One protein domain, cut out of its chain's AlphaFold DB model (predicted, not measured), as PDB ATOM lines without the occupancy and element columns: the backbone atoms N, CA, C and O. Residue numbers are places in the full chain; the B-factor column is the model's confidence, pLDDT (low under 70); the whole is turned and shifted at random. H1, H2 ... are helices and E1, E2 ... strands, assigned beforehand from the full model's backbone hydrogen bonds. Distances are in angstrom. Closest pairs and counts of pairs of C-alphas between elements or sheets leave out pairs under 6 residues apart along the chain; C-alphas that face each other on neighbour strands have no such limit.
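AT A GLANCE: This is residues 2 to 16 and 198 to 255 of the 261 residues of an uncharacterized protein of Lactobacillus oligofermentans DSM 15707 = LMG 22743 (UniProt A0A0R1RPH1). One long strand, E4, forms the spine of a small antiparallel sheet: E1 pairs along one side of it, and E3 and E2 pair with successive stretches of its other side. The short helix H2 crosses over E4, H3 sits near H2 and only grazes the sheet by E2, and H1 lies off the sheet at one end of the longest span. The printed part has 73 residues with three named helices and four named strands, in the order E1, H1, H2, H3, E2, E3, E4, and its class is mixed, helices and strands. The whole is compact, with a radius of gyration of the C-alphas of 12.5 A and spans of 40 by 28 by 17 A.

IN THESE COORDINATES: E4 is residues 245 to 254, 28.4 A long, from C-alpha 245 at (95.435, 104.389, 56.770) to C-alpha 254 at (101.307, 76.834, 60.607). E3 is residues 237 to 241, 13.0 A. E1 is residues 2 to 5, 10.0 A, beginning with C-alpha 2 at (103.841, 86.545, 56.608), and E2 is residues 230 to 232, 6.6 A. H2 is residues 206 to 213, 10.5 A; H3 is residues 220 to 226, 9.9 A; H1 is residues 10 to 16, 10.4 A.

HOW THE PARTS SIT: The sheet is branched, with staggered pairing on E4. E1 lies on one side of E4, antiparallel at 159 degrees, with N 5 and O 248 within hydrogen-bond range at 2.8 A. On the other side are E3 and E2. E3 forms a hairpin with E4, at 156 degrees, with N 247 and O 239 2.7 A apart. E2 is antiparallel to E4 at 123 degrees, with N 231 and O 253 2.8 A apart. H2 is on the sheet, over E4, at a height over the sheet of 8.4 A, though only just, its local plane being fitted to 6 C-alphas; it runs across the strands, at 63 degrees to E4 on the local plane. Their closest C-alphas are those of Lys 210 and Trp 246, 6.7 A apart. H3 only grazes the sheet with residues 220 to 224; its closest C-alpha pair with E2 is Lys 224 and Glu 231, 7.5 A. H2 and H3 are close but not clearly touching, at 7.0 A between the C-alphas of Ala 212 and Leu 222, with a steep tilt of 48 degrees, opposite ways. H1 is not on the sheet. Every O i to N i+4 pair is within hydrogen-bond range in H2 and H3; in H1, 2 of 3 are.

THE WHOLE: The C-alphas of Thr 15 and Lys 255 are the two farthest apart, at 40.0 A. Residues 17 to 197 are not printed, and C-alphas 16 and 198 are 22.0 A apart across this cut. Of the links that are printed whole, none is long. The mean pLDDT of the printed part is 81.6; residues 8 to 16 and 200 to 203 are under 70.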
ATOM      1  N   GLU A   2     103.871  85.123  56.287       88.31
ATOM      2  CA  GLU A   2     103.841  86.545  56.608       88.31
ATOM      3  C   GLU A   2     102.790  87.232  55.738       88.31
ATOM      4  O   GLU A   2     102.600  86.850  54.580       88.31
ATOM      5  N   VAL A   3     102.070  88.199  56.303       88.25
ATOM      6  CA  VAL A   3     100.972  88.897  55.626       88.25
ATOM      7  C   VAL A   3     101.092  90.391  55.878       88.25
ATOM      8  O   VAL A   3     101.045  90.826  57.024       88.25
ATOM      9  N   ASP A   4     101.168  91.160  54.793       89.00
ATOM     10  CA  ASP A   4     100.982  92.608  54.807       89.00
ATOM     11  C   ASP A   4      99.542  92.924  54.404       89.00
ATOM     12  O   ASP A   4      99.072  92.528  53.332       89.00
ATOM     13  N   ILE A   5      98.837  93.638  55.270       88.44
ATOM     14  CA  ILE A   5      97.490  94.125  55.029       88.44
ATOM     15  C   ILE A   5      97.579  95.629  54.842       88.44
ATOM     16  O   ILE A   5      97.740  96.383  55.799       88.44
ATOM     17  N   ILE A   6      97.438  96.046  53.591       85.75
ATOM     18  CA  ILE A   6      97.313  97.446  53.207       85.75
ATOM     19  C   ILE A   6      95.854  97.626  52.787       85.75
ATOM     20  O   ILE A   6      95.472  97.138  51.717       85.75
ATOM     21  N   PRO A   7      95.000  98.213  53.642       76.69
ATOM     22  CA  PRO A   7      93.600  98.371  53.309       76.69
ATOM     23  C   PRO A   7      93.459  99.345  52.140       76.69
ATOM     24  O   PRO A   7      94.159 100.353  52.052       76.69
ATOM     25  N   ARG A   8      92.540  99.040  51.227       67.31
ATOM     26  CA  ARG A   8      92.231  99.940  50.113       67.31
ATOM     27  C   ARG A   8      91.336 101.074  50.582       67.31
ATOM     28  O   ARG A   8      90.369 100.830  51.305       67.31
ATOM     29  N   ASN A   9      91.643 102.299  50.162       63.66
ATOM     30  CA  ASN A   9      90.780 103.438  50.434       63.66
ATOM     31  C   ASN A   9      89.502 103.353  49.569       63.66
ATOM     32  O   ASN A   9      89.550 102.906  48.424       63.66
ATOM     33  N   LEU A  10      88.360 103.797  50.102       53.28
ATOM     34  CA  LEU A  10      87.079 103.849  49.381       53.28
ATOM     35  C   LEU A  10      87.162 104.755  48.135       53.28
ATOM     36  O   LEU A  10      86.467 104.522  47.148       53.28
ATOM     37  N   GLU A  11      88.042 105.760  48.146       52.06
ATOM     38  CA  GLU A  11      88.338 106.595  46.974       52.06
ATOM     39  C   GLU A  11      89.048 105.821  45.848       52.06
ATOM     40  O   GLU A  11      88.769 106.067  44.674       52.06
ATOM     41  N   ASP A  12      89.893 104.834  46.167       53.41
ATOM     42  CA  ASP A  12      90.559 103.975  45.171       53.41
ATOM     43  C   ASP A  12      89.583 102.979  44.515       53.41
ATOM     44  O   ASP A  12      89.768 102.577  43.363       53.41
ATOM     45  N   GLU A  13      88.522 102.579  45.227       52.06
ATOM     46  CA  GLU A  13      87.421 101.787  44.661       52.06
ATOM     47  C   GLU A  13      86.530 102.644  43.751       52.06
ATOM     48  O   GLU A  13      86.238 102.238  42.625       52.06
ATOM     49  N   ARG A  14      86.174 103.863  44.186       49.00
ATOM     50  CA  ARG A  14      85.365 104.820  43.406       49.00
ATOM     51  C   ARG A  14      86.078 105.371  42.166       49.00
ATOM     52  O   ARG A  14      85.422 105.758  41.207       49.00
ATOM     53  N   THR A  15      87.410 105.415  42.147       45.78
ATOM     54  CA  THR A  15      88.184 105.915  40.992       45.78
ATOM     55  C   THR A  15      88.418 104.865  39.905       45.78
ATOM     56  O   THR A  15      88.685 105.235  38.762       45.78
ATOM     57  N   ARG A  16      88.253 103.563  40.191       46.19
ATOM     58  CA  ARG A  16      88.270 102.516  39.149       46.19
ATOM     59  C   ARG A  16      87.020 102.525  38.271       46.19
ATOM     60  O   ARG A  16      87.121 102.134  37.109       46.19
ATOM     61  N   ARG A 198     101.764  85.837  47.395       83.38
ATOM     62  CA  ARG A 198     100.389  85.915  46.879       83.38
ATOM     63  C   ARG A 198      99.795  87.270  47.237       83.38
ATOM     64  O   ARG A 198      99.847  87.671  48.393       83.38
ATOM     65  N   LYS A 199      99.211  87.957  46.254       78.56
ATOM     66  CA  LYS A 199      98.494  89.222  46.466       78.56
ATOM     67  C   LYS A 199      96.999  88.946  46.550       78.56
ATOM     68  O   LYS A 199      96.471  88.172  45.754       78.56
ATOM     69  N   ASN A 200      96.326  89.549  47.525       69.75
ATOM     70  CA  ASN A 200      94.876  89.477  47.643       69.75
ATOM     71  C   ASN A 200      94.311  90.863  47.946       69.75
ATOM     72  O   ASN A 200      94.314  91.329  49.082       69.75
ATOM     73  N   ASP A 201      93.835  91.493  46.885       66.19
ATOM     74  CA  ASP A 201      93.508  92.910  46.837       66.19
ATOM     75  C   ASP A 201      92.122  93.264  47.399       66.19
ATOM     76  O   ASP A 201      91.840  94.442  47.596       66.19
ATOM     77  N   SER A 202      91.246  92.282  47.627       63.12
ATOM     78  CA  SER A 202      89.816  92.507  47.901       63.12
ATOM     79  C   SER A 202      89.372  92.122  49.314       63.12
ATOM     80  O   SER A 202      88.194  92.201  49.641       63.12
ATOM     81  N   LYS A 203      90.291  91.671  50.174       67.62
ATOM     82  CA  LYS A 203      89.928  91.037  51.453       67.62
ATOM     83  C   LYS A 203      89.884  91.959  52.672       67.62
ATOM     84  O   LYS A 203      89.493  91.471  53.736       67.62
ATOM     85  N   TYR A 204      90.320  93.216  52.576       75.81
ATOM     86  CA  TYR A 204      90.527  94.077  53.748       75.81
ATOM     87  C   TYR A 204      90.081  95.527  53.517       75.81
ATOM     88  O   TYR A 204      90.777  96.308  52.871       75.81
ATOM     89  N   TYR A 205      88.939  95.888  54.109       79.56
ATOM     90  CA  TYR A 205      88.418  97.257  54.123       79.56
ATOM     91  C   TYR A 205      89.044  98.096  55.245       79.56
ATOM     92  O   TYR A 205      89.246  97.605  56.361       79.56
ATOM     93  N   THR A 206      89.265  99.390  54.987       80.56
ATOM     94  CA  THR A 206      89.810 100.358  55.966       80.56
ATOM     95  C   THR A 206      89.013 100.407  57.266       80.56
ATOM     96  O   THR A 206      89.599 100.461  58.343       80.56
ATOM     97  N   SER A 207      87.681 100.345  57.192       83.38
ATOM     98  CA  SER A 207      86.795 100.355  58.362       83.38
ATOM     99  C   SER A 207      87.016  99.147  59.274       83.38
ATOM    100  O   SER A 207      87.044  99.290  60.495       83.38
ATOM    101  N   THR A 208      87.225  97.967  58.688       86.25
ATOM    102  CA  THR A 208      87.468  96.724  59.434       86.25
ATOM    103  C   THR A 208      88.816  96.780  60.141       86.25
ATOM    104  O   THR A 208      88.904  96.467  61.324       86.25
ATOM    105  N   ILE A 209      89.854  97.247  59.442       89.44
ATOM    106  CA  ILE A 209      91.207  97.370  59.992       89.44
ATOM    107  C   ILE A 209      91.277  98.441  61.089       89.44
ATOM    108  O   ILE A 209      91.857  98.195  62.141       89.44
ATOM    109  N   LYS A 210      90.600  99.584  60.914       87.88
ATOM    110  CA  LYS A 210      90.470 100.618  61.957       87.88
ATOM    111  C   LYS A 210      89.776 100.093  63.217       87.88
ATOM    112  O   LYS A 210      90.223 100.395  64.317       87.88
ATOM    113  N   LYS A 211      88.693  99.319  63.068       89.25
ATOM    114  CA  LYS A 211      87.998  98.691  64.208       89.25
ATOM    115  C   LYS A 211      88.890  97.677  64.920       89.25
ATOM    116  O   LYS A 211      88.926  97.676  66.141       89.25
ATOM    117  N   ALA A 212      89.627  96.867  64.160       89.81
ATOM    118  CA  ALA A 212      90.570  95.897  64.706       89.81
ATOM    119  C   ALA A 212      91.730  96.565  65.459       89.81
ATOM    120  O   ALA A 212      92.113  96.091  66.515       89.81
ATOM    121  N   HIS A 213      92.255  97.691  64.973       89.69
ATOM    122  CA  HIS A 213      93.290  98.430  65.701       89.69
ATOM    123  C   HIS A 213      92.788  98.990  67.041       89.69
ATOM    124  O   HIS A 213      93.535  99.053  68.004       89.69
ATOM    125  N   LYS A 214      91.519  99.415  67.097       89.88
ATOM    126  CA  LYS A 214      90.904 100.004  68.295       89.88
ATOM    127  C   LYS A 214      90.369  98.970  69.290       89.88
ATOM    128  O   LYS A 214      89.869  99.370  70.339       89.88
ATOM    129  N   SER A 215      90.377  97.679  68.957       90.62
ATOM    130  CA  SER A 215      89.855  96.659  69.864       90.62
ATOM    131  C   SER A 215      90.837  96.396  71.014       90.62
ATOM    132  O   SER A 215      92.044  96.537  70.818       90.62
ATOM    133  N   PRO A 216      90.359  95.971  72.202       88.06
ATOM    134  CA  PRO A 216      91.236  95.687  73.345       88.06
ATOM    135  C   PRO A 216      92.311  94.629  73.055       88.06
ATOM    136  O   PRO A 216      93.384  94.649  73.643       88.06
ATOM    137  N   ASP A 217      92.029  93.711  72.128       89.25
ATOM    138  CA  ASP A 217      92.931  92.643  71.697       89.25
ATOM    139  C   ASP A 217      93.750  92.999  70.443       89.25
ATOM    140  O   ASP A 217      94.365  92.116  69.841       89.25
ATOM    141  N   MET A 218      93.737  94.266  70.008       87.31
ATOM    142  CA  MET A 218      94.500  94.773  68.858       87.31
ATOM    143  C   MET A 218      94.298  93.944  67.575       87.31
ATOM    144  O   MET A 218      95.233  93.710  66.802       87.31
ATOM    145  N   GLY A 219      93.077  93.452  67.348       86.94
ATOM    146  CA  GLY A 219      92.699  92.664  66.175       86.94
ATOM    147  C   GLY A 219      93.064  91.179  66.240       86.94
ATOM    148  O   GLY A 219      92.837  90.462  65.262       86.94
ATOM    149  N   MET A 220      93.591  90.684  67.361       87.44
ATOM    150  CA  MET A 220      94.002  89.285  67.526       87.44
ATOM    151  C   MET A 220      92.878  88.297  67.184       87.44
ATOM    152  O   MET A 220      93.082  87.369  66.399       87.44
ATOM    153  N   SER A 221      91.667  88.512  67.701       90.06
ATOM    154  CA  SER A 221      90.506  87.649  67.446       90.06
ATOM    155  C   SER A 221      90.097  87.653  65.974       90.06
ATOM    156  O   SER A 221      89.785  86.601  65.408       90.06
ATOM    157  N   LEU A 222      90.157  88.821  65.319       90.38
ATOM    158  CA  LEU A 222      89.883  88.952  63.886       90.38
ATOM    159  C   LEU A 222      90.855  88.093  63.068       90.38
ATOM    160  O   LEU A 222      90.430  87.339  62.189       90.38
ATOM    161  N   PHE A 223      92.155  88.202  63.348       91.19
ATOM    162  CA  PHE A 223      93.173  87.491  62.582       91.19
ATOM    163  C   PHE A 223      93.195  85.994  62.887       91.19
ATOM    164  O   PHE A 223      93.306  85.212  61.945       91.19
ATOM    165  N   LYS A 224      92.964  85.572  64.137       90.56
ATOM    166  CA  LYS A 224      92.781  84.151  64.484       90.56
ATOM    167  C   LYS A 224      91.610  83.523  63.726       90.56
ATOM    168  O   LYS A 224      91.757  82.439  63.170       90.56
ATOM    169  N   LYS A 225      90.470  84.221  63.626       90.88
ATOM    170  CA  LYS A 225      89.314  83.753  62.839       90.88
ATOM    171  C   LYS A 225      89.630  83.667  61.343       90.88
ATOM    172  O   LYS A 225      89.156  82.763  60.662       90.88
ATOM    173  N   LYS A 226      90.420  84.607  60.817       89.12
ATOM    174  CA  LYS A 226      90.774  84.669  59.390       89.12
ATOM    175  C   LYS A 226      91.858  83.667  58.987       89.12
ATOM    176  O   LYS A 226      91.871  83.218  57.841       89.12
ATOM    177  N   TYR A 227      92.734  83.310  59.920       90.25
ATOM    178  CA  TYR A 227      93.847  82.382  59.735       90.25
ATOM    179  C   TYR A 227      93.774  81.227  60.751       90.25
ATOM    180  O   TYR A 227      94.688  81.058  61.552       90.25
ATOM    181  N   PRO A 228      92.717  80.389  60.717       90.56
ATOM    182  CA  PRO A 228      92.459  79.399  61.768       90.56
ATOM    183  C   PRO A 228      93.551  78.324  61.884       90.56
ATOM    184  O   PRO A 228      93.814  77.823  62.978       90.56
ATOM    185  N   ASN A 229      94.221  78.012  60.769       91.94
ATOM    186  CA  ASN A 229      95.280  76.998  60.672       91.94
ATOM    187  C   ASN A 229      96.675  77.532  61.030       91.94
ATOM    188  O   ASN A 229      97.674  76.833  60.841       91.94
ATOM    189  N   TYR A 230      96.757  78.780  61.479       90.69
ATOM    190  CA  TYR A 230      98.007  79.446  61.792       90.69
ATOM    191  C   TYR A 230      97.985  79.993  63.217       90.69
ATOM    192  O   TYR A 230      96.931  80.328  63.759       90.69
ATOM    193  N   GLU A 231      99.162  80.083  63.815       89.31
ATOM    194  CA  GLU A 231      99.401  80.760  65.084       89.31
ATOM    195  C   GLU A 231     100.159  82.044  64.813       89.31
ATOM    196  O   GLU A 231     101.102  82.054  64.024       89.31
ATOM    197  N   ILE A 232      99.727  83.132  65.443       87.75
ATOM    198  CA  ILE A 232     100.418  84.419  65.385       87.75
ATOM    199  C   ILE A 232     101.580  84.347  66.372       87.75
ATOM    200  O   ILE A 232     101.370  84.025  67.537       87.75
ATOM    201  N   VAL A 233     102.792  84.582  65.874       82.06
ATOM    202  CA  VAL A 233     104.052  84.222  66.563       82.06
ATOM    203  C   VAL A 233     104.960  85.420  66.810       82.06
ATOM    204  O   VAL A 233     106.126  85.281  67.141       82.06
ATOM    205  N   ASP A 234     104.451  86.608  66.534       76.31
ATOM    206  CA  ASP A 234     105.060  87.882  66.876       76.31
ATOM    207  C   ASP A 234     103.905  88.846  67.154       76.31
ATOM    208  O   ASP A 234     102.753  88.591  66.776       76.31
ATOM    209  N   ASN A 235     104.206  89.970  67.789       83.75
ATOM    210  CA  ASN A 235     103.235  91.033  67.964       83.75
ATOM    211  C   ASN A 235     102.709  91.503  66.602       83.75
ATOM    212  O   ASN A 235     103.458  91.645  65.631       83.75
ATOM    213  N   ILE A 236     101.405  91.776  66.540       88.19
ATOM    214  CA  ILE A 236     100.780  92.373  65.360       88.19
ATOM    215  C   ILE A 236     101.355  93.781  65.201       88.19
ATOM    216  O   ILE A 236     101.169  94.630  66.074       88.19
ATOM    217  N   LYS A 237     102.057  94.036  64.093       90.44
ATOM    218  CA  LYS A 237     102.693  95.337  63.852       90.44
ATOM    219  C   LYS A 237     101.725  96.238  63.109       90.44
ATOM    220  O   LYS A 237     101.240  95.876  62.036       90.44
ATOM    221  N   TRP A 238     101.463  97.400  63.693       91.38
ATOM    222  CA  TRP A 238     100.569  98.418  63.161       91.38
ATOM    223  C   TRP A 238     101.389  99.645  62.766       91.38
ATOM    224  O   TRP A 238     102.097 100.203  63.598       91.38
ATOM    225  N   GLU A 239     101.283 100.073  61.511       90.12
ATOM    226  CA  GLU A 239     101.939 101.284  61.003       90.12
ATOM    227  C   GLU A 239     100.876 102.176  60.355       90.12
ATOM    228  O   GLU A 239     100.079 101.701  59.548       90.12
ATOM    229  N   TYR A 240     100.813 103.460  60.711       87.31
ATOM    230  CA  TYR A 240      99.869 104.385  60.083       87.31
ATOM    231  C   TYR A 240     100.499 105.041  58.856       87.31
ATOM    232  O   TYR A 240     101.582 105.615  58.935       87.31
ATOM    233  N   ASN A 241      99.796 104.994  57.730       85.06
ATOM    234  CA  ASN A 241     100.132 105.739  56.529       85.06
ATOM    235  C   ASN A 241      99.053 106.797  56.268       85.06
ATOM    236  O   ASN A 241      97.866 106.477  56.240       85.06
ATOM    237  N   GLU A 242      99.454 108.042  56.018       78.75
ATOM    238  CA  GLU A 242      98.519 109.159  55.823       78.75
ATOM    239  C   GLU A 242      97.548 108.942  54.656       78.75
ATOM    240  O   GLU A 242      96.377 109.299  54.749       78.75
ATOM    241  N   MET A 243      98.006 108.305  53.573       72.94
ATOM    242  CA  MET A 243      97.209 108.113  52.358       72.94
ATOM    243  C   MET A 243      96.295 106.888  52.418       72.94
ATOM    244  O   MET A 243      95.213 106.881  51.838       72.94
ATOM    245  N   THR A 244      96.748 105.815  53.065       74.75
ATOM    246  CA  THR A 244      96.105 104.487  52.984       74.75
ATOM    247  C   THR A 244      95.608 103.971  54.335       74.75
ATOM    248  O   THR A 244      94.928 102.950  54.404       74.75
ATOM    249  N   GLY A 245      95.857 104.714  55.415       84.31
ATOM    250  CA  GLY A 245      95.435 104.389  56.770       84.31
ATOM    251  C   GLY A 245      96.341 103.365  57.454       84.31
ATOM    252  O   GLY A 245      97.528 103.257  57.162       84.31
ATOM    253  N   TRP A 246      95.772 102.618  58.401       89.06
ATOM    254  CA  TRP A 246      96.496 101.612  59.181       89.06
ATOM    255  C   TRP A 246      96.911 100.414  58.328       89.06
ATOM    256  O   TRP A 246      96.062  99.717  57.774       89.06
ATOM    257  N   HIS A 247      98.210 100.153  58.265       90.12
ATOM    258  CA  HIS A 247      98.810  98.943  57.716       90.12
ATOM    259  C   HIS A 247      99.029  97.940  58.835       90.12
ATOM    260  O   HIS A 247      99.369  98.313  59.959       90.12
ATOM    261  N   VAL A 248      98.852  96.662  58.514       91.50
ATOM    262  CA  VAL A 248      99.071  95.565  59.459       91.50
ATOM    263  C   VAL A 248     100.085  94.600  58.887       91.50
ATOM    264  O   VAL A 248      99.921  94.129  57.764       91.50
ATOM    265  N   TYR A 249     101.090  94.255  59.676       91.06
ATOM    266  CA  TYR A 249     101.995  93.159  59.380       91.06
ATOM    267  C   TYR A 249     101.801  92.035  60.399       91.06
ATOM    268  O   TYR A 249     101.838  92.249  61.613       91.06
ATOM    269  N   LEU A 250     101.581  90.828  59.879       90.19
ATOM    270  CA  LEU A 250     101.374  89.606  60.647       90.19
ATOM    271  C   LEU A 250     102.461  88.596  60.311       90.19
ATOM    272  O   LEU A 250     102.679  88.279  59.138       90.19
ATOM    273  N   LYS A 251     103.054  88.010  61.348       88.69
ATOM    274  CA  LYS A 251     103.937  86.853  61.239       88.69
ATOM    275  C   LYS A 251     103.304  85.659  61.930       88.69
ATOM    276  O   LYS A 251     102.844  85.759  63.066       88.69
ATOM    277  N   MET A 252     103.237  84.540  61.217       89.44
ATOM    278  CA  MET A 252     102.496  83.368  61.664       89.44
ATOM    279  C   MET A 252     103.209  82.052  61.337       89.44
ATOM    280  O   MET A 252     103.773  81.904  60.248       89.44
ATOM    281  N   TRP A 253     103.100  81.058  62.214       87.25
ATOM    282  CA  TRP A 253     103.487  79.669  61.941       87.25
ATOM    283  C   TRP A 253     102.253  78.830  61.630       87.25
ATOM    284  O   TRP A 253     101.152  79.141  62.073       87.25
ATOM    285  N   LYS A 254     102.399  77.795  60.798       87.19
ATOM    286  CA  LYS A 254     101.307  76.834  60.607       87.19
ATOM    287  C   LYS A 254     101.190  76.040  61.906       87.19
ATOM    288  O   LYS A 254     102.220  75.588  62.397       87.19
ATOM    289  N   LYS A 255      99.975  75.866  62.428       86.88
ATOM    290  CA  LYS A 255      99.746  75.014  63.600       86.88
ATOM    291  C   LYS A 255     100.347  73.637  63.340       86.88
ATOM    292  O   LYS A 255     100.073  73.049  62.284       86.88
TER     293      LYS A 255